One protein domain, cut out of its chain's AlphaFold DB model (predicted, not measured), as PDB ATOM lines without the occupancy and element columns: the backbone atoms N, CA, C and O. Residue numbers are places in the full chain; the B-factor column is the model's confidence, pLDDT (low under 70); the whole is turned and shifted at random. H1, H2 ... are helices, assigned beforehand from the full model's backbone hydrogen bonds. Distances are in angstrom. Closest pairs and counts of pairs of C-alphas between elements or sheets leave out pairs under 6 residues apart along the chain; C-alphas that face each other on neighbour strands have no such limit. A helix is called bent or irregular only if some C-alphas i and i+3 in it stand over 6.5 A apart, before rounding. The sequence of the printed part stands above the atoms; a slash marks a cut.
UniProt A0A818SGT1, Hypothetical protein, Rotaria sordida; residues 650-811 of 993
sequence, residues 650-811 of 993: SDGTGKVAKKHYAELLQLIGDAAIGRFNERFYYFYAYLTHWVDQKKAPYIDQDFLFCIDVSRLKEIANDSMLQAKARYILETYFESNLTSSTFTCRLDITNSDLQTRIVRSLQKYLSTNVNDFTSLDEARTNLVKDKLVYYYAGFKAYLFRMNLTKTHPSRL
ATOM      1  N   SER A 650      -0.272  28.081  48.341       85.88
ATOM      2  CA  SER A 650      -1.748  28.026  48.363       85.88
ATOM      3  C   SER A 650      -2.369  26.804  47.653       85.88
ATOM      4  O   SER A 650      -3.580  26.578  47.752       85.88
ATOM      5  N   ASP A 651      -1.545  26.028  46.951       88.56
ATOM      6  CA  ASP A 651      -1.868  24.793  46.232       88.56
ATOM      7  C   ASP A 651      -1.499  23.509  47.003       88.56
ATOM      8  O   ASP A 651      -1.810  22.420  46.534       88.56
ATOM      9  N   GLY A 652      -0.860  23.621  48.176       90.00
ATOM     10  CA  GLY A 652      -0.376  22.473  48.950       90.00
ATOM     11  C   GLY A 652       1.051  22.029  48.627       90.00
ATOM     12  O   GLY A 652       1.541  21.063  49.212       90.00
ATOM     13  N   THR A 653       1.751  22.726  47.733       95.12
ATOM     14  CA  THR A 653       3.173  22.474  47.470       95.12
ATOM     15  C   THR A 653       4.074  23.215  48.465       95.12
ATOM     16  O   THR A 653       3.638  24.097  49.205       95.12
ATOM     17  N   GLY A 654       5.356  22.857  48.512       93.88
ATOM     18  CA  GLY A 654       6.384  23.565  49.276       93.88
ATOM     19  C   GLY A 654       7.738  23.526  48.568       93.88
ATOM     20  O   GLY A 654       7.921  22.808  47.580       93.88
ATOM     21  N   LYS A 655       8.711  24.292  49.073       94.12
ATOM     22  CA  LYS A 655      10.054  24.368  48.484       94.12
ATOM     23  C   LYS A 655      10.788  23.031  48.652       94.12
ATOM     24  O   LYS A 655      10.996  22.539  49.762       94.12
ATOM     25  N   VAL A 656      11.179  22.412  47.540       94.56
ATOM     26  CA  VAL A 656      11.794  21.077  47.549       94.56
ATOM     27  C   VAL A 656      13.266  21.148  47.945       94.56
ATOM     28  O   VAL A 656      14.080  21.766  47.265       94.56
ATOM     29  N   ALA A 657      13.619  20.435  49.016       93.12
ATOM     30  CA  ALA A 657      14.993  20.138  49.394       93.12
ATOM     31  C   ALA A 657      15.353  18.694  49.010       93.12
ATOM     32  O   ALA A 657      14.502  17.803  49.035       93.12
ATOM     33  N   LYS A 658      16.640  18.415  48.751       93.19
ATOM     34  CA  LYS A 658      17.136  17.051  48.456       93.19
ATOM     35  C   LYS A 658      16.767  16.034  49.554       93.19
ATOM     36  O   LYS A 658      16.524  14.869  49.256       93.19
ATOM     37  N   LYS A 659      16.664  16.494  50.809       94.12
ATOM     38  CA  LYS A 659      16.209  15.708  51.967       94.12
ATOM     39  C   LYS A 659      14.756  15.232  51.827       94.12
ATOM     40  O   LYS A 659      14.482  14.075  52.116       94.12
ATOM     41  N   HIS A 660      13.849  16.073  51.318       96.00
ATOM     42  CA  HIS A 660      12.433  15.723  51.120       96.00
ATOM     43  C   HIS A 660      12.267  14.567  50.126       96.00
ATOM     44  O   HIS A 660      11.454  13.680  50.352       96.00
ATOM     45  N   TYR A 661      13.080  14.538  49.066       96.25
ATOM     46  CA  TYR A 661      13.083  13.445  48.089       96.25
ATOM     47  C   TYR A 661      13.524  12.109  48.714       96.25
ATOM     48  O   TYR A 661      12.892  11.082  48.484       96.25
ATOM     49  N   ALA A 662      14.578  12.127  49.538       96.00
ATOM     50  CA  ALA A 662      15.066  10.934  50.230       96.00
ATOM     51  C   ALA A 662      14.064  10.415  51.281       96.00
ATOM     52  O   ALA A 662      13.764   9.224  51.294       96.00
ATOM     53  N   GLU A 663      13.501  11.303  52.108       96.31
ATOM     54  CA  GLU A 663      12.472  10.945  53.097       96.31
ATOM     55  C   GLU A 663      11.197  10.387  52.437       96.31
ATOM     56  O   GLU A 663      10.621   9.423  52.939       96.31
ATOM     57  N   LEU A 664      10.768  10.950  51.301       97.75
ATOM     58  CA  LEU A 664       9.606  10.461  50.556       97.75
ATOM     59  C   LEU A 664       9.864   9.083  49.926       97.75
ATOM     60  O   LEU A 664       8.999   8.213  50.002       97.75
ATOM     61  N   LEU A 665      11.046   8.850  49.344       97.06
ATOM     62  CA  LEU A 665      11.412   7.522  48.837       97.06
ATOM     63  C   LEU A 665      11.493   6.478  49.956       97.06
ATOM     64  O   LEU A 665      11.039   5.354  49.753       97.06
ATOM     65  N   GLN A 666      12.009   6.847  51.133       96.75
ATOM     66  CA  GLN A 666      11.986   5.979  52.310       96.75
ATOM     67  C   GLN A 666      10.546   5.656  52.729       96.75
ATOM     68  O   GLN A 666      10.219   4.491  52.919       96.75
ATOM     69  N   LEU A 667       9.663   6.660  52.789       97.12
ATOM     70  CA  LEU A 667       8.253   6.477  53.142       97.12
ATOM     71  C   LEU A 667       7.513   5.545  52.166       97.12
ATOM     72  O   LEU A 667       6.703   4.723  52.592       97.12
ATOM     73  N   ILE A 668       7.804   5.659  50.866       97.81
ATOM     74  CA  ILE A 668       7.267   4.780  49.817       97.81
ATOM     75  C   ILE A 668       7.825   3.355  49.958       97.81
ATOM     76  O   ILE A 668       7.071   2.398  49.803       97.81
ATOM     77  N   GLY A 669       9.118   3.203  50.268       96.56
ATOM     78  CA  GLY A 669       9.760   1.904  50.494       96.56
ATOM     79  C   GLY A 669       9.216   1.174  51.725       96.56
ATOM     80  O   GLY A 669       8.824   0.013  51.623       96.56
ATOM     81  N   ASP A 670       9.097   1.871  52.857       94.12
ATOM     82  CA  ASP A 670       8.482   1.340  54.080       94.12
ATOM     83  C   ASP A 670       7.046   0.857  53.797       94.12
ATOM     84  O   ASP A 670       6.697  -0.287  54.099       94.12
ATOM     85  N   ALA A 671       6.229   1.687  53.136       94.81
ATOM     86  CA  ALA A 671       4.854   1.347  52.768       94.81
ATOM     87  C   ALA A 671       4.762   0.175  51.768       94.81
ATOM     88  O   ALA A 671       3.839  -0.635  51.858       94.81
ATOM     89  N   ALA A 672       5.720   0.038  50.844       95.19
ATOM     90  CA  ALA A 672       5.770  -1.065  49.883       95.19
ATOM     91  C   ALA A 672       5.997  -2.429  50.556       95.19
ATOM     92  O   ALA A 672       5.397  -3.423  50.145       95.19
ATOM     93  N   ILE A 673       6.789  -2.451  51.634       91.56
ATOM     94  CA  ILE A 673       7.037  -3.624  52.492       91.56
ATOM     95  C   ILE A 673       5.881  -3.833  53.505       91.56
ATOM     96  O   ILE A 673       5.862  -4.800  54.259       91.56
ATOM     97  N   GLY A 674       4.871  -2.951  53.517       88.00
ATOM     98  CA  GLY A 674       3.704  -3.017  54.407       88.00
ATOM     99  C   GLY A 674       3.879  -2.305  55.755       88.00
ATOM    100  O   GLY A 674       3.016  -2.415  56.622       88.00
ATOM    101  N   ARG A 675       4.968  -1.551  55.952       87.50
ATOM    102  CA  ARG A 675       5.252  -0.793  57.182       87.50
ATOM    103  C   ARG A 675       4.642   0.609  57.118       87.50
ATOM    104  O   ARG A 675       5.327   1.604  56.878       87.50
ATOM    105  N   PHE A 676       3.338   0.701  57.355       90.06
ATOM    106  CA  PHE A 676       2.619   1.978  57.374       90.06
ATOM    107  C   PHE A 676       2.845   2.729  58.698       90.06
ATOM    108  O   PHE A 676       2.205   2.457  59.709       90.06
ATOM    109  N   ASN A 677       3.778   3.683  58.704       86.81
ATOM    110  CA  ASN A 677       4.036   4.550  59.861       86.81
ATOM    111  C   ASN A 677       3.026   5.723  59.952       86.81
ATOM    112  O   ASN A 677       2.323   6.025  58.992       86.81
ATOM    113  N   GLU A 678       2.970   6.447  61.080       85.44
ATOM    114  CA  GLU A 678       2.044   7.594  61.226       85.44
ATOM    115  C   GLU A 678       2.226   8.662  60.127       85.44
ATOM    116  O   GLU A 678       1.252   9.253  59.659       85.44
ATOM    117  N   ARG A 679       3.468   8.890  59.664       90.56
ATOM    118  CA  ARG A 679       3.759   9.873  58.605       90.56
ATOM    119  C   ARG A 679       3.109   9.484  57.279       90.56
ATOM    120  O   ARG A 679       2.722  10.382  56.541       90.56
ATOM    121  N   PHE A 680       2.973   8.188  56.989       95.31
ATOM    122  CA  PHE A 680       2.272   7.693  55.803       95.31
ATOM    123  C   PHE A 680       0.801   8.108  55.837       95.31
ATOM    124  O   PHE A 680       0.331   8.750  54.901       95.31
ATOM    125  N   TYR A 681       0.095   7.818  56.934       91.75
ATOM    126  CA  TYR A 681      -1.326   8.152  57.064       91.75
ATOM    127  C   TYR A 681      -1.566   9.664  57.038       91.75
ATOM    128  O   TYR A 681      -2.476  10.125  56.350       91.75
ATOM    129  N   TYR A 682      -0.720  10.449  57.714       92.25
ATOM    130  CA  TYR A 682      -0.810  11.908  57.672       92.25
ATOM    131  C   TYR A 682      -0.493  12.494  56.293       92.25
ATOM    132  O   TYR A 682      -1.170  13.430  55.874       92.25
ATOM    133  N   PHE A 683       0.491  11.950  55.571       96.75
ATOM    134  CA  PHE A 683       0.799  12.417  54.222       96.75
ATOM    135  C   PHE A 683      -0.300  12.027  53.227       96.75
ATOM    136  O   PHE A 683      -0.717  12.861  52.431       96.75
ATOM    137  N   TYR A 684      -0.843  10.812  53.319       95.50
ATOM    138  CA  TYR A 684      -1.977  10.389  52.497       95.50
ATOM    139  C   TYR A 684      -3.224  11.251  52.756       95.50
ATOM    140  O   TYR A 684      -3.836  11.731  51.807       95.50
ATOM    141  N   ALA A 685      -3.543  11.538  54.025       90.81
ATOM    142  CA  ALA A 685      -4.628  12.449  54.394       90.81
ATOM    143  C   ALA A 685      -4.410  13.877  53.856       90.81
ATOM    144  O   ALA A 685      -5.353  14.522  53.389       90.81
ATOM    145  N   TYR A 686      -3.161  14.359  53.879       94.62
ATOM    146  CA  TYR A 686      -2.777  15.639  53.282       94.62
ATOM    147  C   TYR A 686      -2.997  15.642  51.764       94.62
ATOM    148  O   TYR A 686      -3.603  16.577  51.249       94.62
ATOM    149  N   LEU A 687      -2.574  14.594  51.050       94.69
ATOM    150  CA  LEU A 687      -2.800  14.466  49.607       94.69
ATOM    151  C   LEU A 687      -4.295  14.449  49.266       94.69
ATOM    152  O   LEU A 687      -4.727  15.250  48.440       94.69
ATOM    153  N   THR A 688      -5.102  13.622  49.941       91.00
ATOM    154  CA  THR A 688      -6.552  13.544  49.682       91.00
ATOM    155  C   THR A 688      -7.262  14.883  49.897       91.00
ATOM    156  O   THR A 688      -8.118  15.249  49.098       91.00
ATOM    157  N   HIS A 689      -6.843  15.684  50.884       88.88
ATOM    158  CA  HIS A 689      -7.383  17.033  51.091       88.88
ATOM    159  C   HIS A 689      -7.165  17.964  49.877       88.88
ATOM    160  O   HIS A 689      -8.041  18.760  49.536       88.88
ATOM    161  N   TRP A 690      -6.024  17.858  49.184       89.12
ATOM    162  CA  TRP A 690      -5.739  18.655  47.979       89.12
ATOM    163  C   TRP A 690      -6.388  18.097  46.702       89.12
ATOM    164  O   TRP A 690      -6.690  18.876  45.787       89.12
ATOM    165  N   VAL A 691      -6.683  16.791  46.667       86.69
ATOM    166  CA  VAL A 691      -7.557  16.167  45.654       86.69
ATOM    167  C   VAL A 691      -8.983  16.706  45.785       86.69
ATOM    168  O   VAL A 691      -9.552  17.163  44.793       86.69
ATOM    169  N   ASP A 692      -9.536  16.742  47.002       79.25
ATOM    170  CA  ASP A 692     -10.895  17.237  47.277       79.25
ATOM    171  C   ASP A 692     -11.057  18.727  46.925       79.25
ATOM    172  O   ASP A 692     -12.074  19.130  46.355       79.25
ATOM    173  N   GLN A 693     -10.023  19.546  47.164       82.12
ATOM    174  CA  GLN A 693      -9.978  20.944  46.703       82.12
ATOM    175  C   GLN A 693      -9.861  21.098  45.170       82.12
ATOM    176  O   GLN A 693      -9.864  22.226  44.675       82.12
ATOM    177  N   LYS A 694      -9.742  20.001  44.407       78.19
ATOM    178  CA  LYS A 694      -9.542  19.957  42.943       78.19
ATOM    179  C   LYS A 694      -8.306  20.704  42.429       78.19
ATOM    180  O   LYS A 694      -8.222  20.993  41.237       78.19
ATOM    181  N   LYS A 695      -7.338  21.003  43.300       81.62
ATOM    182  CA  LYS A 695      -6.067  21.640  42.910       81.62
ATOM    183  C   LYS A 695      -5.057  20.623  42.379       81.62
ATOM    184  O   LYS A 695      -4.231  20.969  41.544       81.62
ATOM    185  N   ALA A 696      -5.165  19.378  42.842       86.94
ATOM    186  CA  ALA A 696      -4.252  18.286  42.529       86.94
ATOM    187  C   ALA A 696      -5.038  16.993  42.227       86.94
ATOM    188  O   ALA A 696      -5.093  16.101  43.076       86.94
ATOM    189  N   PRO A 697      -5.728  16.881  41.076       85.25
ATOM    190  CA  PRO A 697      -6.472  15.668  40.750       85.25
ATOM    191  C   PRO A 697      -5.524  14.459  40.687       85.25
ATOM    192  O   PRO A 697      -4.462  14.539  40.081       85.25
ATOM    193  N   TYR A 698      -5.931  13.345  41.301       89.31
ATOM    194  CA  TYR A 698      -5.216  12.059  41.310       89.31
ATOM    195  C   TYR A 698      -3.847  12.010  42.018       89.31
ATOM    196  O   TYR A 698      -3.187  10.975  41.959       89.31
ATOM    197  N   ILE A 699      -3.413  13.052  42.741       94.50
ATOM    198  CA  ILE A 699      -2.103  13.027  43.429       94.50
ATOM    199  C   ILE A 699      -2.020  11.946  44.533       94.50
ATOM    200  O   ILE A 699      -0.941  11.450  44.858       94.50
ATOM    201  N   ASP A 700      -3.164  11.533  45.084       94.00
ATOM    202  CA  ASP A 700      -3.299  10.376  45.972       94.00
ATOM    203  C   ASP A 700      -3.078   9.043  45.227       94.00
ATOM    204  O   ASP A 700      -2.401   8.152  45.742       94.00
ATOM    205  N   GLN A 701      -3.591   8.924  43.999       94.75
ATOM    206  CA  GLN A 701      -3.404   7.758  43.130       94.75
ATOM    207  C   GLN A 701      -1.963   7.667  42.616       94.75
ATOM    208  O   GLN A 701      -1.398   6.576  42.625       94.75
ATOM    209  N   ASP A 702      -1.335   8.795  42.263       96.06
ATOM    210  CA  ASP A 702       0.093   8.862  41.922       96.06
ATOM    211  C   ASP A 702       0.960   8.309  43.070       96.06
ATOM    212  O   ASP A 702       1.883   7.523  42.841       96.06
ATOM    213  N   PHE A 703       0.639   8.661  44.322       97.25
ATOM    214  CA  PHE A 703       1.345   8.159  45.505       97.25
ATOM    215  C   PHE A 703       1.141   6.652  45.721       97.25
ATOM    216  O   PHE A 703       2.116   5.927  45.940       97.25
ATOM    217  N   LEU A 704      -0.101   6.162  45.616       96.19
ATOM    218  CA  LEU A 704      -0.412   4.731  45.731       96.19
ATOM    219  C   LEU A 704       0.250   3.908  44.614       96.19
ATOM    220  O   LEU A 704       0.834   2.861  44.893       96.19
ATOM    221  N   PHE A 705       0.273   4.415  43.381       97.44
ATOM    222  CA  PHE A 705       0.987   3.798  42.265       97.44
ATOM    223  C   PHE A 705       2.494   3.696  42.531       97.44
ATOM    224  O   PHE A 705       3.091   2.643  42.300       97.44
ATOM    225  N   CYS A 706       3.126   4.744  43.075       98.00
ATOM    226  CA  CYS A 706       4.545   4.688  43.437       98.00
ATOM    227  C   CYS A 706       4.857   3.601  44.482       98.00
ATOM    228  O   CYS A 706       5.929   2.989  44.421       98.00
ATOM    229  N   ILE A 707       3.931   3.336  45.408       97.62
ATOM    230  CA  ILE A 707       4.037   2.257  46.400       97.62
ATOM    231  C   ILE A 707       3.820   0.897  45.740       97.62
ATOM    232  O   ILE A 707       4.624  -0.008  45.944       97.62
ATOM    233  N   ASP A 708       2.800   0.759  44.896       97.44
ATOM    234  CA  ASP A 708       2.486  -0.492  44.206       97.44
ATOM    235  C   ASP A 708       3.595  -0.940  43.247       97.44
ATOM    236  O   ASP A 708       3.929  -2.125  43.222       97.44
ATOM    237  N   VAL A 709       4.217  -0.009  42.517       97.31
ATOM    238  CA  VAL A 709       5.400  -0.274  41.676       97.31
ATOM    239  C   VAL A 709       6.617  -0.653  42.517       97.31
ATOM    240  O   VAL A 709       7.379  -1.533  42.125       97.31
ATOM    241  N   SER A 710       6.806  -0.016  43.674       96.81
ATOM    242  CA  SER A 710       7.898  -0.384  44.583       96.81
ATOM    243  C   SER A 710       7.670  -1.788  45.155       96.81
ATOM    244  O   SER A 710       8.582  -2.604  45.142       96.81
ATOM    245  N   ARG A 711       6.431  -2.112  45.547       95.62
ATOM    246  CA  ARG A 711       6.038  -3.432  46.059       95.62
ATOM    247  C   ARG A 711       6.134  -4.528  45.003       95.62
ATOM    248  O   ARG A 711       6.487  -5.647  45.351       95.62
ATOM    249  N   LEU A 712       5.865  -4.222  43.731       95.38
ATOM    250  CA  LEU A 712       6.013  -5.171  42.622       95.38
ATOM    251  C   LEU A 712       7.430  -5.772  42.575       95.38
ATOM    252  O   LEU A 712       7.576  -6.949  42.282       95.38
ATOM    253  N   LYS A 713       8.465  -4.997  42.922       92.62
ATOM    254  CA  LYS A 713       9.863  -5.464  42.936       92.62
ATOM    255  C   LYS A 713      10.218  -6.404  44.082       92.62
ATOM    256  O   LYS A 713      11.135  -7.201  43.934       92.62
ATOM    257  N   GLU A 714       9.521  -6.283  45.207       92.19
ATOM    258  CA  GLU A 714       9.763  -7.086  46.410       92.19
ATOM    259  C   GLU A 714       9.055  -8.456  46.338       92.19
ATOM    260  O   GLU A 714       9.292  -9.336  47.165       92.19
ATOM    261  N   ILE A 715       8.168  -8.663  45.354       93.00
ATOM    262  CA  ILE A 715       7.455  -9.929  45.161       93.00
ATOM    263  C   ILE A 715       8.357 -10.922  44.417       93.00
ATOM    264  O   ILE A 715       8.546 -10.826  43.208       93.00
ATOM    265  N   ALA A 716       8.854 -11.927  45.141       88.56
ATOM    266  CA  ALA A 716       9.669 -13.010  44.579       88.56
ATOM    267  C   ALA A 716       8.861 -14.128  43.879       88.56
ATOM    268  O   ALA A 716       9.448 -14.967  43.201       88.56
ATOM    269  N   ASN A 717       7.536 -14.184  44.061       93.31
ATOM    270  CA  ASN A 717       6.674 -15.228  43.494       93.31
ATOM    271  C   ASN A 717       6.009 -14.749  42.194       93.31
ATOM    272  O   ASN A 717       5.180 -13.838  42.233       93.31
ATOM    273  N   ASP A 718       6.309 -15.407  41.071       91.69
ATOM    274  CA  ASP A 718       5.796 -15.050  39.741       91.69
ATOM    275  C   ASP A 718       4.259 -14.991  39.647       91.69
ATOM    276  O   ASP A 718       3.737 -14.131  38.939       91.69
ATOM    277  N   SER A 719       3.501 -15.830  40.366       92.44
ATOM    278  CA  SER A 719       2.027 -15.778  40.297       92.44
ATOM    279  C   SER A 719       1.468 -14.538  41.002       92.44
ATOM    280  O   SER A 719       0.562 -13.871  40.493       92.44
ATOM    281  N   MET A 720       2.064 -14.161  42.137       90.81
ATOM    282  CA  MET A 720       1.749 -12.917  42.841       90.81
ATOM    283  C   MET A 720       2.239 -11.691  42.062       90.81
ATOM    284  O   MET A 720       1.577 -10.654  42.076       90.81
ATOM    285  N   LEU A 721       3.367 -11.814  41.357       94.38
ATOM    286  CA  LEU A 721       3.944 -10.773  40.512       94.38
ATOM    287  C   LEU A 721       3.041 -10.500  39.298       94.38
ATOM    288  O   LEU A 721       2.690  -9.347  39.049       94.38
ATOM    289  N   GLN A 722       2.544 -11.546  38.625       95.38
ATOM    290  CA  GLN A 722       1.493 -11.453  37.604       95.38
ATOM    291  C   GLN A 722       0.207 -10.830  38.154       95.38
ATOM    292  O   GLN A 722      -0.337  -9.909  37.544       95.38
ATOM    293  N   ALA A 723      -0.291 -11.302  39.302       95.00
ATOM    294  CA  ALA A 723      -1.504 -10.761  39.915       95.00
ATOM    295  C   ALA A 723      -1.352  -9.266  40.245       95.00
ATOM    296  O   ALA A 723      -2.260  -8.476  39.981       95.00
ATOM    297  N   LYS A 724      -0.183  -8.851  40.751       95.94
ATOM    298  CA  LYS A 724       0.099  -7.449  41.070       95.94
ATOM    299  C   LYS A 724       0.312  -6.591  39.821       95.94
ATOM    300  O   LYS A 724      -0.170  -5.461  39.795       95.94
ATOM    301  N   ALA A 725       0.962  -7.113  38.783       96.25
ATOM    302  CA  ALA A 725       1.107  -6.435  37.495       96.25
ATOM    303  C   ALA A 725      -0.253  -6.221  36.809       96.25
ATOM    304  O   ALA A 725      -0.523  -5.123  36.327       96.25
ATOM    305  N   ARG A 726      -1.133  -7.233  36.841       95.00
ATOM    306  CA  ARG A 726      -2.521  -7.136  36.368       95.00
ATOM    307  C   ARG A 726      -3.305  -6.089  37.161       95.00
ATOM    308  O   ARG A 726      -3.866  -5.188  36.557       95.00
ATOM    309  N   TYR A 727      -3.234  -6.119  38.493       94.94
ATOM    310  CA  TYR A 727      -3.844  -5.091  39.343       94.94
ATOM    311  C   TYR A 727      -3.353  -3.670  39.005       94.94
ATOM    312  O   TYR A 727      -4.158  -2.742  38.973       94.94
ATOM    313  N   ILE A 728      -2.052  -3.472  38.752       95.31
ATOM    314  CA  ILE A 728      -1.500  -2.158  38.372       95.31
ATOM    315  C   ILE A 728      -2.050  -1.707  37.010       95.31
ATOM    316  O   ILE A 728      -2.424  -0.544  36.861       95.31
ATOM    317  N   LEU A 729      -2.126  -2.620  36.038       94.19
ATOM    318  CA  LEU A 729      -2.702  -2.360  34.719       94.19
ATOM    319  C   LEU A 729      -4.184  -1.948  34.839       94.19
ATOM    320  O   LEU A 729      -4.543  -0.843  34.429       94.19
ATOM    321  N   GLU A 730      -4.999  -2.774  35.499       90.81
ATOM    322  CA  GLU A 730      -6.446  -2.588  35.692       90.81
ATOM    323  C   GLU A 730      -6.807  -1.352  36.538       90.81
ATOM    324  O   GLU A 730      -7.813  -0.691  36.287       90.81
ATOM    325  N   THR A 731      -6.007  -1.020  37.557       90.31
ATOM    326  CA  THR A 731      -6.338   0.064  38.505       90.31
ATOM    327  C   THR A 731      -5.983   1.448  37.966       90.31
ATOM    328  O   THR A 731      -6.729   2.406  38.202       90.31
ATOM    329  N   TYR A 732      -4.843   1.564  37.273       93.00
ATOM    330  CA  TYR A 732      -4.236   2.855  36.935       93.00
ATOM    331  C   TYR A 732      -4.255   3.192  35.434       93.00
ATOM    332  O   TYR A 732      -4.302   4.377  35.091       93.00
ATOM    333  N   PHE A 733      -4.246   2.187  34.546       88.12
ATOM    334  CA  PHE A 733      -4.085   2.383  33.096       88.12
ATOM    335  C   PHE A 733      -5.281   1.921  32.252       88.12
ATOM    336  O   PHE A 733      -5.565   2.547  31.230       88.12
ATOM    337  N   GLU A 734      -5.997   0.866  32.647       73.19
ATOM    338  CA  GLU A 734      -7.150   0.369  31.893       73.19
ATOM    339  C   GLU A 734      -8.463   1.012  32.354       73.19
ATOM    340  O   GLU A 734      -9.039   0.701  33.396       73.19
ATOM    341  N   SER A 735      -9.005   1.879  31.501       51.62
ATOM    342  CA  SER A 735     -10.434   2.165  31.509       51.62
ATOM    343  C   SER A 735     -11.178   0.980  30.893       51.62
ATOM    344  O   SER A 735     -11.204   0.829  29.670       51.62
ATOM    345  N   ASN A 736     -11.808   0.159  31.734       41.62
ATOM    346  CA  ASN A 736     -12.808  -0.807  31.281       41.62
ATOM    347  C   ASN A 736     -13.844  -0.120  30.362       41.62
ATOM    348  O   ASN A 736     -14.415   0.899  30.752       41.62
ATOM    349  N   LEU A 737     -14.130  -0.757  29.216       44.09
ATOM    350  CA  LEU A 737     -15.232  -0.502  28.262       44.09
ATOM    351  C   LEU A 737     -15.005   0.533  27.127       44.09
ATOM    352  O   LEU A 737     -15.308   1.718  27.238       44.09
ATOM    353  N   THR A 738     -14.605  -0.005  25.967       43.44
ATOM    354  CA  THR A 738     -15.274   0.170  24.648       43.44
ATOM    355  C   THR A 738     -15.508   1.571  24.048       43.44
ATOM    356  O   THR A 738     -16.245   1.694  23.073       43.44
ATOM    357  N   SER A 739     -14.852   2.631  24.517       41.97
ATOM    358  CA  SER A 739     -14.764   3.905  23.778       41.97
ATOM    359  C   SER A 739     -13.335   4.429  23.719       41.97
ATOM    360  O   SER A 739     -12.543   4.214  24.630       41.97
ATOM    361  N   SER A 740     -13.000   5.098  22.615       42.44
ATOM    362  CA  SER A 740     -11.638   5.384  22.133       42.44
ATOM    363  C   SER A 740     -10.841   6.437  22.929       42.44
ATOM    364  O   SER A 740      -9.920   7.055  22.395       42.44
ATOM    365  N   THR A 741     -11.152   6.640  24.210       43.84
ATOM    366  CA  THR A 741     -10.503   7.625  25.087       43.84
ATOM    367  C   THR A 741     -10.042   6.985  26.393       43.84
ATOM    368  O   THR A 741     -10.799   6.922  27.361       43.84
ATOM    369  N   PHE A 742      -8.778   6.548  26.427       48.91
ATOM    370  CA  PHE A 742      -8.101   6.086  27.645       48.91
ATOM    371  C   PHE A 742      -8.086   7.193  28.708       48.91
ATOM    372  O   PHE A 742      -7.377   8.190  28.567       48.91
ATOM    373  N   THR A 743      -8.816   7.006  29.808       55.72
ATOM    374  CA  THR A 743      -8.694   7.871  30.990       55.72
ATOM    375  C   THR A 743      -7.661   7.284  31.947       55.72
ATOM    376  O   THR A 743      -8.021   6.609  32.914       55.72
ATOM    377  N   CYS A 744      -6.378   7.530  31.671       65.44
ATOM    378  CA  CYS A 744      -5.301   7.240  32.620       65.44
ATOM    379  C   CYS A 744      -5.591   7.957  33.952       65.44
ATOM    380  O   CYS A 744      -5.904   9.150  33.955       65.44
ATOM    381  N   ARG A 745      -5.502   7.236  35.075       77.81
ATOM    382  CA  ARG A 745      -5.734   7.787  36.428       77.81
ATOM    383  C   ARG A 745      -4.462   8.313  37.094       77.81
ATOM    384  O   ARG A 745      -4.482   8.602  38.283       77.81
ATOM    385  N   LEU A 746      -3.370   8.402  36.339       86.31
ATOM    386  CA  LEU A 746      -2.085   8.923  36.787       86.31
ATOM    387  C   LEU A 746      -1.737  10.164  35.985       86.31
ATOM    388  O   LEU A 746      -1.895  10.186  34.759       86.31
ATOM    389  N   ASP A 747      -1.177  11.167  36.648       85.44
ATOM    390  CA  ASP A 747      -0.822  12.433  36.011       85.44
ATOM    391  C   ASP A 747       0.590  12.360  35.380       85.44
ATOM    392  O   ASP A 747       1.492  13.175  35.618       85.44
ATOM    393  N   ILE A 748       0.794  11.315  34.565       87.06
ATOM    394  CA  ILE A 748       1.999  11.073  33.763       87.06
ATOM    395  C   ILE A 748       1.883  11.892  32.474       87.06
ATOM    396  O   ILE A 748       1.217  11.484  31.525       87.06
ATOM    397  N   THR A 749       2.585  13.021  32.410       83.25
ATOM    398  CA  THR A 749       2.544  13.969  31.276       83.25
ATOM    399  C   THR A 749       3.090  13.418  29.952       83.25
ATOM    400  O   THR A 749       2.857  14.006  28.899       83.25
ATOM    401  N   ASN A 750       3.824  12.303  29.983       87.88
ATOM    402  CA  ASN A 750       4.445  11.686  28.812       87.88
ATOM    403  C   ASN A 750       3.610  10.491  28.303       87.88
ATOM    404  O   ASN A 750       3.667   9.394  28.867       87.88
ATOM    405  N   SER A 751       2.873  10.690  27.207       88.19
ATOM    406  CA  SER A 751       2.046   9.666  26.546       88.19
ATOM    407  C   SER A 751       2.848   8.461  26.036       88.19
ATOM    408  O   SER A 751       2.379   7.321  26.110       88.19
ATOM    409  N   ASP A 752       4.082   8.674  25.572       92.50
ATOM    410  CA  ASP A 752       4.955   7.587  25.115       92.50
ATOM    411  C   ASP A 752       5.394   6.705  26.283       92.50
ATOM    412  O   ASP A 752       5.527   5.490  26.133       92.50
ATOM    413  N   LEU A 753       5.606   7.299  27.462       93.25
ATOM    414  CA  LEU A 753       5.887   6.566  28.692       93.25
ATOM    415  C   LEU A 753       4.665   5.753  29.137       93.25
ATOM    416  O   LEU A 753       4.820   4.557  29.361       93.25
ATOM    417  N   GLN A 754       3.458   6.335  29.162       91.62
ATOM    418  CA  GLN A 754       2.225   5.578  29.443       91.62
ATOM    419  C   GLN A 754       2.080   4.371  28.500       91.62
ATOM    420  O   GLN A 754       1.899   3.237  28.944       91.62
ATOM    421  N   THR A 755       2.258   4.582  27.193       91.62
ATOM    422  CA  THR A 755       2.126   3.501  26.204       91.62
ATOM    423  C   THR A 755       3.254   2.464  26.319       91.62
ATOM    424  O   THR A 755       3.034   1.280  26.065       91.62
ATOM    425  N   ARG A 756       4.471   2.861  26.732       94.81
ATOM    426  CA  ARG A 756       5.558   1.919  27.066       94.81
ATOM    427  C   ARG A 756       5.226   1.070  28.293       94.81
ATOM    428  O   ARG A 756       5.477  -0.131  28.237       94.81
ATOM    429  N   ILE A 757       4.639   1.653  29.341       94.81
ATOM    430  CA  ILE A 757       4.207   0.930  30.549       94.81
ATOM    431  C   ILE A 757       3.142  -0.109  30.205       94.81
ATOM    432  O   ILE A 757       3.314  -1.277  30.536       94.81
ATOM    433  N   VAL A 758       2.079   0.287  29.494       94.06
ATOM    434  CA  VAL A 758       0.993  -0.628  29.104       94.06
ATOM    435  C   VAL A 758       1.538  -1.794  28.277       94.06
ATOM    436  O   VAL A 758       1.281  -2.949  28.607       94.06
ATOM    437  N   ARG A 759       2.385  -1.521  27.269       93.69
ATOM    438  CA  ARG A 759       3.038  -2.584  26.482       93.69
ATOM    439  C   ARG A 759       3.972  -3.465  27.320       93.69
ATOM    440  O   ARG A 759       4.041  -4.660  27.058       93.69
ATOM    441  N   SER A 760       4.695  -2.904  28.293       94.75
ATOM    442  CA  SER A 760       5.558  -3.660  29.217       94.75
ATOM    443  C   SER A 760       4.731  -4.599  30.102       94.75
ATOM    444  O   SER A 760       5.001  -5.798  30.119       94.75
ATOM    445  N   LEU A 761       3.675  -4.092  30.746       95.12
ATOM    446  CA  LEU A 761       2.762  -4.873  31.586       95.12
ATOM    447  C   LEU A 761       2.057  -5.979  30.787       95.12
ATOM    448  O   LEU A 761       2.082  -7.135  31.199       95.12
ATOM    449  N   GLN A 762       1.496  -5.666  29.617       94.69
ATOM    450  CA  GLN A 762       0.834  -6.653  28.752       94.69
ATOM    451  C   GLN A 762       1.811  -7.713  28.220       94.69
ATOM    452  O   GLN A 762       1.477  -8.898  28.172       94.69
ATOM    453  N   LYS A 763       3.043  -7.322  27.864       95.12
ATOM    454  CA  LYS A 763       4.104  -8.267  27.484       95.12
ATOM    455  C   LYS A 763       4.503  -9.152  28.664       95.12
ATOM    456  O   LYS A 763       4.635 -10.357  28.489       95.12
ATOM    457  N   TYR A 764       4.657  -8.592  29.861       95.69
ATOM    458  CA  TYR A 764       4.954  -9.375  31.056       95.69
ATOM    459  C   TYR A 764       3.844 -10.401  31.343       95.69
ATOM    460  O   TYR A 764       4.140 -11.585  31.467       95.69
ATOM    461  N   LEU A 765       2.574  -9.984  31.326       95.19
ATOM    462  CA  LEU A 765       1.418 -10.860  31.560       95.19
ATOM    463  C   LEU A 765       1.231 -11.969  30.506       95.19
ATOM    464  O   LEU A 765       0.536 -12.942  30.784       95.19
ATOM    465  N   SER A 766       1.818 -11.828  29.312       95.88
ATOM    466  CA  SER A 766       1.719 -12.814  28.223       95.88
ATOM    467  C   SER A 766       2.976 -13.666  28.026       95.88
ATOM    468  O   SER A 766       2.865 -14.792  27.547       95.88
ATOM    469  N   THR A 767       4.166 -13.167  28.380       95.06
ATOM    470  CA  THR A 767       5.443 -13.868  28.135       95.06
ATOM    471  C   THR A 767       6.285 -14.113  29.388       95.06
ATOM    472  O   THR A 767       7.381 -14.652  29.258       95.06
ATOM    473  N   ASN A 768       5.850 -13.672  30.574       92.94
ATOM    474  CA  ASN A 768       6.596 -13.710  31.845       92.94
ATOM    475  C   ASN A 768       7.996 -13.063  31.799       92.94
ATOM    476  O   ASN A 768       8.854 -13.342  32.635       92.94
ATOM    477  N   VAL A 769       8.252 -12.169  30.837       92.50
ATOM    478  CA  VAL A 769       9.542 -11.468  30.731       92.50
ATOM    479  C   VAL A 769       9.491 -10.199  31.578       92.50
ATOM    480  O   VAL A 769       8.864  -9.216  31.183       92.50
ATOM    481  N   ASN A 770      10.166 -10.228  32.728       88.56
ATOM    482  CA  ASN A 770      10.276  -9.106  33.664       88.56
ATOM    483  C   ASN A 770      11.046  -7.917  33.048       88.56
ATOM    484  O   ASN A 770      12.273  -7.922  33.000       88.56
ATOM    485  N   ASP A 771      10.328  -6.877  32.606       91.06
ATOM    486  CA  ASP A 771      10.897  -5.596  32.150       91.06
ATOM    487  C   ASP A 771      10.109  -4.401  32.718       91.06
ATOM    488  O   ASP A 771       9.397  -3.677  32.017       91.06
ATOM    489  N   PHE A 772      10.233  -4.200  34.031       94.88
ATOM    490  CA  PHE A 772       9.567  -3.120  34.768       94.88
ATOM    491  C   PHE A 772      10.318  -1.775  34.713       94.88
ATOM    492  O   PHE A 772       9.985  -0.846  35.448       94.88
ATOM    493  N   THR A 773      11.305  -1.627  33.821       96.38
ATOM    494  CA  THR A 773      12.123  -0.403  33.696       96.38
ATOM    495  C   THR A 773      11.282   0.846  33.403       96.38
ATOM    496  O   THR A 773      11.540   1.918  33.948       96.38
ATOM    497  N   SER A 774      10.219   0.699  32.607       95.62
ATOM    498  CA  SER A 774       9.266   1.779  32.311       95.62
ATOM    499  C   SER A 774       8.392   2.183  33.510       95.62
ATOM    500  O   SER A 774       8.059   3.360  33.650       95.62
ATOM    501  N   LEU A 775       8.072   1.251  34.416       96.50
ATOM    502  CA  LEU A 775       7.365   1.557  35.667       96.50
ATOM    503  C   LEU A 775       8.262   2.334  36.638       96.50
ATOM    504  O   LEU A 775       7.793   3.264  37.291       96.50
ATOM    505  N   ASP A 776       9.555   2.004  36.706       96.56
ATOM    506  CA  ASP A 776      10.533   2.780  37.479       96.56
ATOM    507  C   ASP A 776      10.717   4.198  36.946       96.56
ATOM    508  O   ASP A 776      10.796   5.136  37.740       96.56
ATOM    509  N   GLU A 777      10.785   4.365  35.622       96.81
ATOM    510  CA  GLU A 777      10.855   5.677  34.976       96.81
ATOM    511  C   GLU A 777       9.628   6.520  35.366       96.81
ATOM    512  O   GLU A 777       9.771   7.650  35.831       96.81
ATOM    513  N   ALA A 778       8.428   5.936  35.293       96.38
ATOM    514  CA  ALA A 778       7.182   6.586  35.697       96.38
ATOM    515  C   ALA A 778       7.141   6.943  37.187       96.38
ATOM    516  O   ALA A 778       6.865   8.092  37.530       96.38
ATOM    517  N   ARG A 779       7.480   5.996  38.071       96.69
ATOM    518  CA  ARG A 779       7.582   6.227  39.520       96.69
ATOM    519  C   ARG A 779       8.573   7.347  39.831       96.69
ATOM    520  O   ARG A 779       8.268   8.227  40.626       96.69
ATOM    521  N   THR A 780       9.743   7.338  39.196       96.25
ATOM    522  CA  THR A 780      10.784   8.352  39.420       96.25
ATOM    523  C   THR A 780      10.308   9.737  38.989       96.25
ATOM    524  O   THR A 780      10.497  10.694  39.738       96.25
ATOM    525  N   ASN A 781       9.640   9.843  37.837       95.69
ATOM    526  CA  ASN A 781       9.078  11.104  37.351       95.69
ATOM    527  C   ASN A 781       7.965  11.619  38.284       95.69
ATOM    528  O   ASN A 781       8.033  12.760  38.729       95.69
ATOM    529  N   LEU A 782       6.999  10.779  38.680       96.56
ATOM    530  CA  LEU A 782       5.924  11.175  39.608       96.56
ATOM    531  C   LEU A 782       6.463  11.625  40.978       96.56
ATOM    532  O   LEU A 782       6.034  12.655  41.506       96.56
ATOM    533  N   VAL A 783       7.447  10.908  41.537       97.00
ATOM    534  CA  VAL A 783       8.079  11.291  42.811       97.00
ATOM    535  C   VAL A 783       8.823  12.620  42.682       97.00
ATOM    536  O   VAL A 783       8.649  13.499  43.525       97.00
ATOM    537  N   LYS A 784       9.648  12.775  41.642       95.69
ATOM    538  CA  LYS A 784      10.545  13.924  41.459       95.69
ATOM    539  C   LYS A 784       9.827  15.197  41.010       95.69
ATOM    540  O   LYS A 784      10.177  16.279  41.476       95.69
ATOM    541  N   ASP A 785       8.854  15.070  40.117       94.44
ATOM    542  CA  ASP A 785       8.241  16.214  39.445       94.44
ATOM    543  C   ASP A 785       6.958  16.680  40.154       94.44
ATOM    544  O   ASP A 785       6.552  17.824  39.963       94.44
ATOM    545  N   LYS A 786       6.335  15.836  41.001       94.44
ATOM    546  CA  LYS A 786       5.073  16.159  41.704       94.44
ATOM    547  C   LYS A 786       5.083  15.836  43.194       94.44
ATOM    548  O   LYS A 786       5.033  16.756  44.011       94.44
ATOM    549  N   LEU A 787       5.161  14.561  43.580       97.06
ATOM    550  CA  LEU A 787       4.904  14.149  44.969       97.06
ATOM    551  C   LEU A 787       5.875  14.781  45.976       97.06
ATOM    552  O   LEU A 787       5.465  15.111  47.087       97.06
ATOM    553  N   VAL A 788       7.137  15.016  45.601       97.25
ATOM    554  CA  VAL A 788       8.117  15.676  46.481       97.25
ATOM    555  C   VAL A 788       7.747  17.128  46.819       97.25
ATOM    556  O   VAL A 788       8.047  17.582  47.925       97.25
ATOM    557  N   TYR A 789       7.046  17.843  45.932       96.69
ATOM    558  CA  TYR A 789       6.553  19.200  46.198       96.69
ATOM    559  C   TYR A 789       5.418  19.182  47.224       96.69
ATOM    560  O   TYR A 789       5.434  19.978  48.164       96.69
ATOM    561  N   TYR A 790       4.483  18.235  47.111       97.06
ATOM    562  CA  TYR A 790       3.440  18.028  48.124       97.06
ATOM    563  C   TYR A 790       4.011  17.502  49.443       97.06
ATOM    564  O   TYR A 790       3.551  17.904  50.505       97.06
ATOM    565  N   TYR A 791       5.054  16.666  49.415       97.56
ATOM    566  CA  TYR A 791       5.735  16.217  50.631       97.56
ATOM    567  C   TYR A 791       6.464  17.367  51.342       97.56
ATOM    568  O   TYR A 791       6.414  17.475  52.567       97.56
ATOM    569  N   ALA A 792       7.075  18.290  50.590       96.56
ATOM    570  CA  ALA A 792       7.616  19.530  51.145       96.56
ATOM    571  C   ALA A 792       6.509  20.406  51.771       96.56
ATOM    572  O   ALA A 792       6.660  20.865  52.903       96.56
ATOM    573  N   GLY A 793       5.373  20.573  51.081       95.94
ATOM    574  CA  GLY A 793       4.192  21.283  51.594       95.94
ATOM    575  C   GLY A 793       3.586  20.637  52.846       95.94
ATOM    576  O   GLY A 793       3.185  21.331  53.779       95.94
ATOM    577  N   PHE A 794       3.604  19.306  52.924       96.31
ATOM    578  CA  PHE A 794       3.198  18.525  54.090       96.31
ATOM    579  C   PHE A 794       4.131  18.733  55.291       96.31
ATOM    580  O   PHE A 794       3.662  18.947  56.407       96.31
ATOM    581  N   LYS A 795       5.454  18.729  55.081       95.38
ATOM    582  CA  LYS A 795       6.444  19.010  56.140       95.38
ATOM    583  C   LYS A 795       6.297  20.441  56.675       95.38
ATOM    584  O   LYS A 795       6.281  20.635  57.890       95.38
ATOM    585  N   ALA A 796       6.106  21.405  55.775       91.50
ATOM    586  CA  ALA A 796       5.734  22.787  56.076       91.50
ATOM    587  C   ALA A 796       4.436  22.884  56.903       91.50
ATOM    588  O   ALA A 796       4.388  23.567  57.927       91.50
ATOM    589  N   TYR A 797       3.393  22.153  56.502       90.62
ATOM    590  CA  TYR A 797       2.122  22.083  57.222       90.62
ATOM    591  C   TYR A 797       2.286  21.506  58.636       90.62
ATOM    592  O   TYR A 797       1.869  22.140  59.602       90.62
ATOM    593  N   LEU A 798       2.962  20.362  58.798       89.69
ATOM    594  CA  LEU A 798       3.218  19.776  60.120       89.69
ATOM    595  C   LEU A 798       4.013  20.713  61.046       89.69
ATOM    596  O   LEU A 798       3.751  20.740  62.250       89.69
ATOM    597  N   PHE A 799       4.957  21.482  60.493       86.12
ATOM    598  CA  PHE A 799       5.715  22.490  61.236       86.12
ATOM    599  C   PHE A 799       4.824  23.645  61.707       86.12
ATOM    600  O   PHE A 799       4.819  23.960  62.899       86.12
ATOM    601  N   ARG A 800       3.998  24.210  60.813       82.88
ATOM    602  CA  ARG A 800       2.994  25.241  61.147       82.88
ATOM    603  C   ARG A 800       2.021  24.776  62.235       82.88
ATOM    604  O   ARG A 800       1.716  25.535  63.149       82.88
ATOM    605  N   MET A 801       1.599  23.513  62.182       77.88
ATOM    606  CA  MET A 801       0.720  22.894  63.182       77.88
ATOM    607  C   MET A 801       1.427  22.537  64.505       77.88
ATOM    608  O   MET A 801       0.794  21.991  65.403       77.88
ATOM    609  N   ASN A 802       2.732  22.811  64.645       75.56
ATOM    610  CA  ASN A 802       3.595  22.367  65.750       75.56
ATOM    611  C   ASN A 802       3.613  20.836  65.983       75.56
ATOM    612  O   ASN A 802       4.165  20.375  66.981       75.56
ATOM    613  N   LEU A 803       3.087  20.027  65.056       63.56
ATOM    614  CA  LEU A 803       3.014  18.563  65.178       63.56
ATOM    615  C   LEU A 803       4.395  17.898  65.082       63.56
ATOM    616  O   LEU A 803       4.600  16.818  65.626       63.56
ATOM    617  N   THR A 804       5.369  18.555  64.447       49.88
ATOM    618  CA  THR A 804       6.782  18.130  64.447       49.88
ATOM    619  C   THR A 804       7.560  18.559  65.692       49.88
ATOM    620  O   THR A 804       8.702  18.133  65.851       49.88
ATOM    621  N   LYS A 805       6.973  19.334  66.620       47.25
ATOM    622  CA  LYS A 805       7.608  19.684  67.904       47.25
ATOM    623  C   LYS A 805       7.491  18.567  68.950       47.25
ATOM    624  O   LYS A 805       7.253  18.823  70.134       47.25
ATOM    625  N   THR A 806       7.856  17.344  68.567       43.34
ATOM    626  CA  THR A 806       8.627  16.473  69.467       43.34
ATOM    627  C   THR A 806      10.019  17.093  69.622       43.34
ATOM    628  O   THR A 806      10.996  16.627  69.044       43.34
ATOM    629  N   HIS A 807      10.073  18.234  70.318       41.41
ATOM    630  CA  HIS A 807      11.260  19.075  70.459       41.41
ATOM    631  C   HIS A 807      12.426  18.214  70.975       41.41
ATOM    632  O   HIS A 807      12.293  17.661  72.073       41.41
ATOM    633  N   PRO A 808      13.581  18.160  70.284       47.19
ATOM    634  CA  PRO A 808      14.803  17.598  70.858       47.19
ATOM    635  C   PRO A 808      15.115  18.261  72.203       47.19
ATOM    636  O   PRO A 808      15.393  17.580  73.175       47.19
ATOM    637  N   SER A 809      14.876  19.570  72.312       46.41
ATOM    638  CA  SER A 809      14.975  20.368  73.543       46.41
ATOM    639  C   SER A 809      13.973  19.983  74.650       46.41
ATOM    640  O   SER A 809      14.186  20.320  75.808       46.41
ATOM    641  N   ARG A 810      12.862  19.306  74.325       47.41
ATOM    642  CA  ARG A 810      11.858  18.816  75.290       47.41
ATOM    643  C   ARG A 810      12.206  17.405  75.743       47.41
ATOM    644  O   ARG A 810      12.034  17.112  76.919       47.41
ATOM    645  N   LEU A 811      12.742  16.575  74.844       46.06
ATOM    646  CA  LEU A 811      13.370  15.307  75.215       46.06
ATOM    647  C   LEU A 811      14.595  15.569  76.105       46.06
ATOM    648  O   LEU A 811      14.658  15.038  77.203       46.06
TER     649      LEU A 811
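AT A GLANCE: This is residues 650 to 811 of the 993 residues of the protein "Hypothetical protein" of Rotaria sordida (UniProt A0A818SGT1). Four helices, H3, H4, H5 and the arm H6a, make an up-and-down bundle, each touching two of the others round a ring, and beside it, on the side of H3 and H6a, H1, H2 and the arm H6b cross one another as a second group. The long bent helix H6 joins the two groups, and residues 736 to 741 and the tail of residues 805 to 811, with H7, stick out. The printed part has 162 residues with seven named helices, H1 to H7 in order, and no named strand; its class is all helix. It is compact, with a radius of gyration of the C-alphas of 17.1 A, yet elongated, spanning 58 by 35 by 24 A.

IN THESE COORDINATES: H1, residues 658 to 672, begins with C-alpha 658 at (17.136, 17.051, 48.456) and is 21.4 A long. H2 is residues 678 to 692, 21.3 A; H3 residues 699 to 714, 23.5 A; H4 residues 718 to 733, 21.1 A; and H5 residues 751 to 767, 23.8 A. H4 is neither bent nor irregular, but only just: C-alphas 730 and 733 are 6.1 A apart. H6, residues 773 to 800, was assigned as one helix by its hydrogen bonds but is bent, with C-alphas 785 and 788 7.1 A apart. Its arms are H6a, residues 773 to 785, 18.0 A, and H6b, residues 788 to 800, 18.2 A, at a steep tilt of 39 degrees. H7, residues 808 to 811, is 5.1 A long and ends with C-alpha 811 at (13.370, 15.307, 75.215).

HOW THE PARTS SIT: H3 and H4 touch as a hairpin, a shallow tilt of 16 degrees, opposite ways; their closest C-alphas, of Leu 712 and Leu 721, are 6.3 A apart. H4 and H5 form another, at 31 degrees, with the C-alphas of Gln 722 and Leu 765 closest at 6.1 A. H3 touches H6a with residues 702 to 709 alone, closest at the C-alphas of Cys 706 and Arg 779, 5.2 A. H3 and H5 are apart. H1 touches H3 with residues 668 to 672 alone, closest at the C-alphas of Ala 672 and Arg 711, 4.5 A. H1 and H6b touch about perpendicular, at 81 degrees, with the C-alphas of Tyr 661 and Val 788 closest at 5.7 A. H2 and H6b touch about perpendicular, at 73 degrees, with the C-alphas of Phe 683 and Phe 794 closest at 6.6 A. H7 touches no helix. Every O i to N i+4 pair is within hydrogen-bond range in H1, H2, H4, H5, H6a and H6b, and 10 of 12 are in H3; H7 is too short for such a pair.

THE WHOLE: The C-alphas farthest apart, of Thr 738 and Ser 809, are 60.9 A apart. The printed part has no cut. The link from H4 to H5, 17 residues, is long. The mean pLDDT of the printed part is 87.3; residues 735 to 744 and 803 to 811 are under 70.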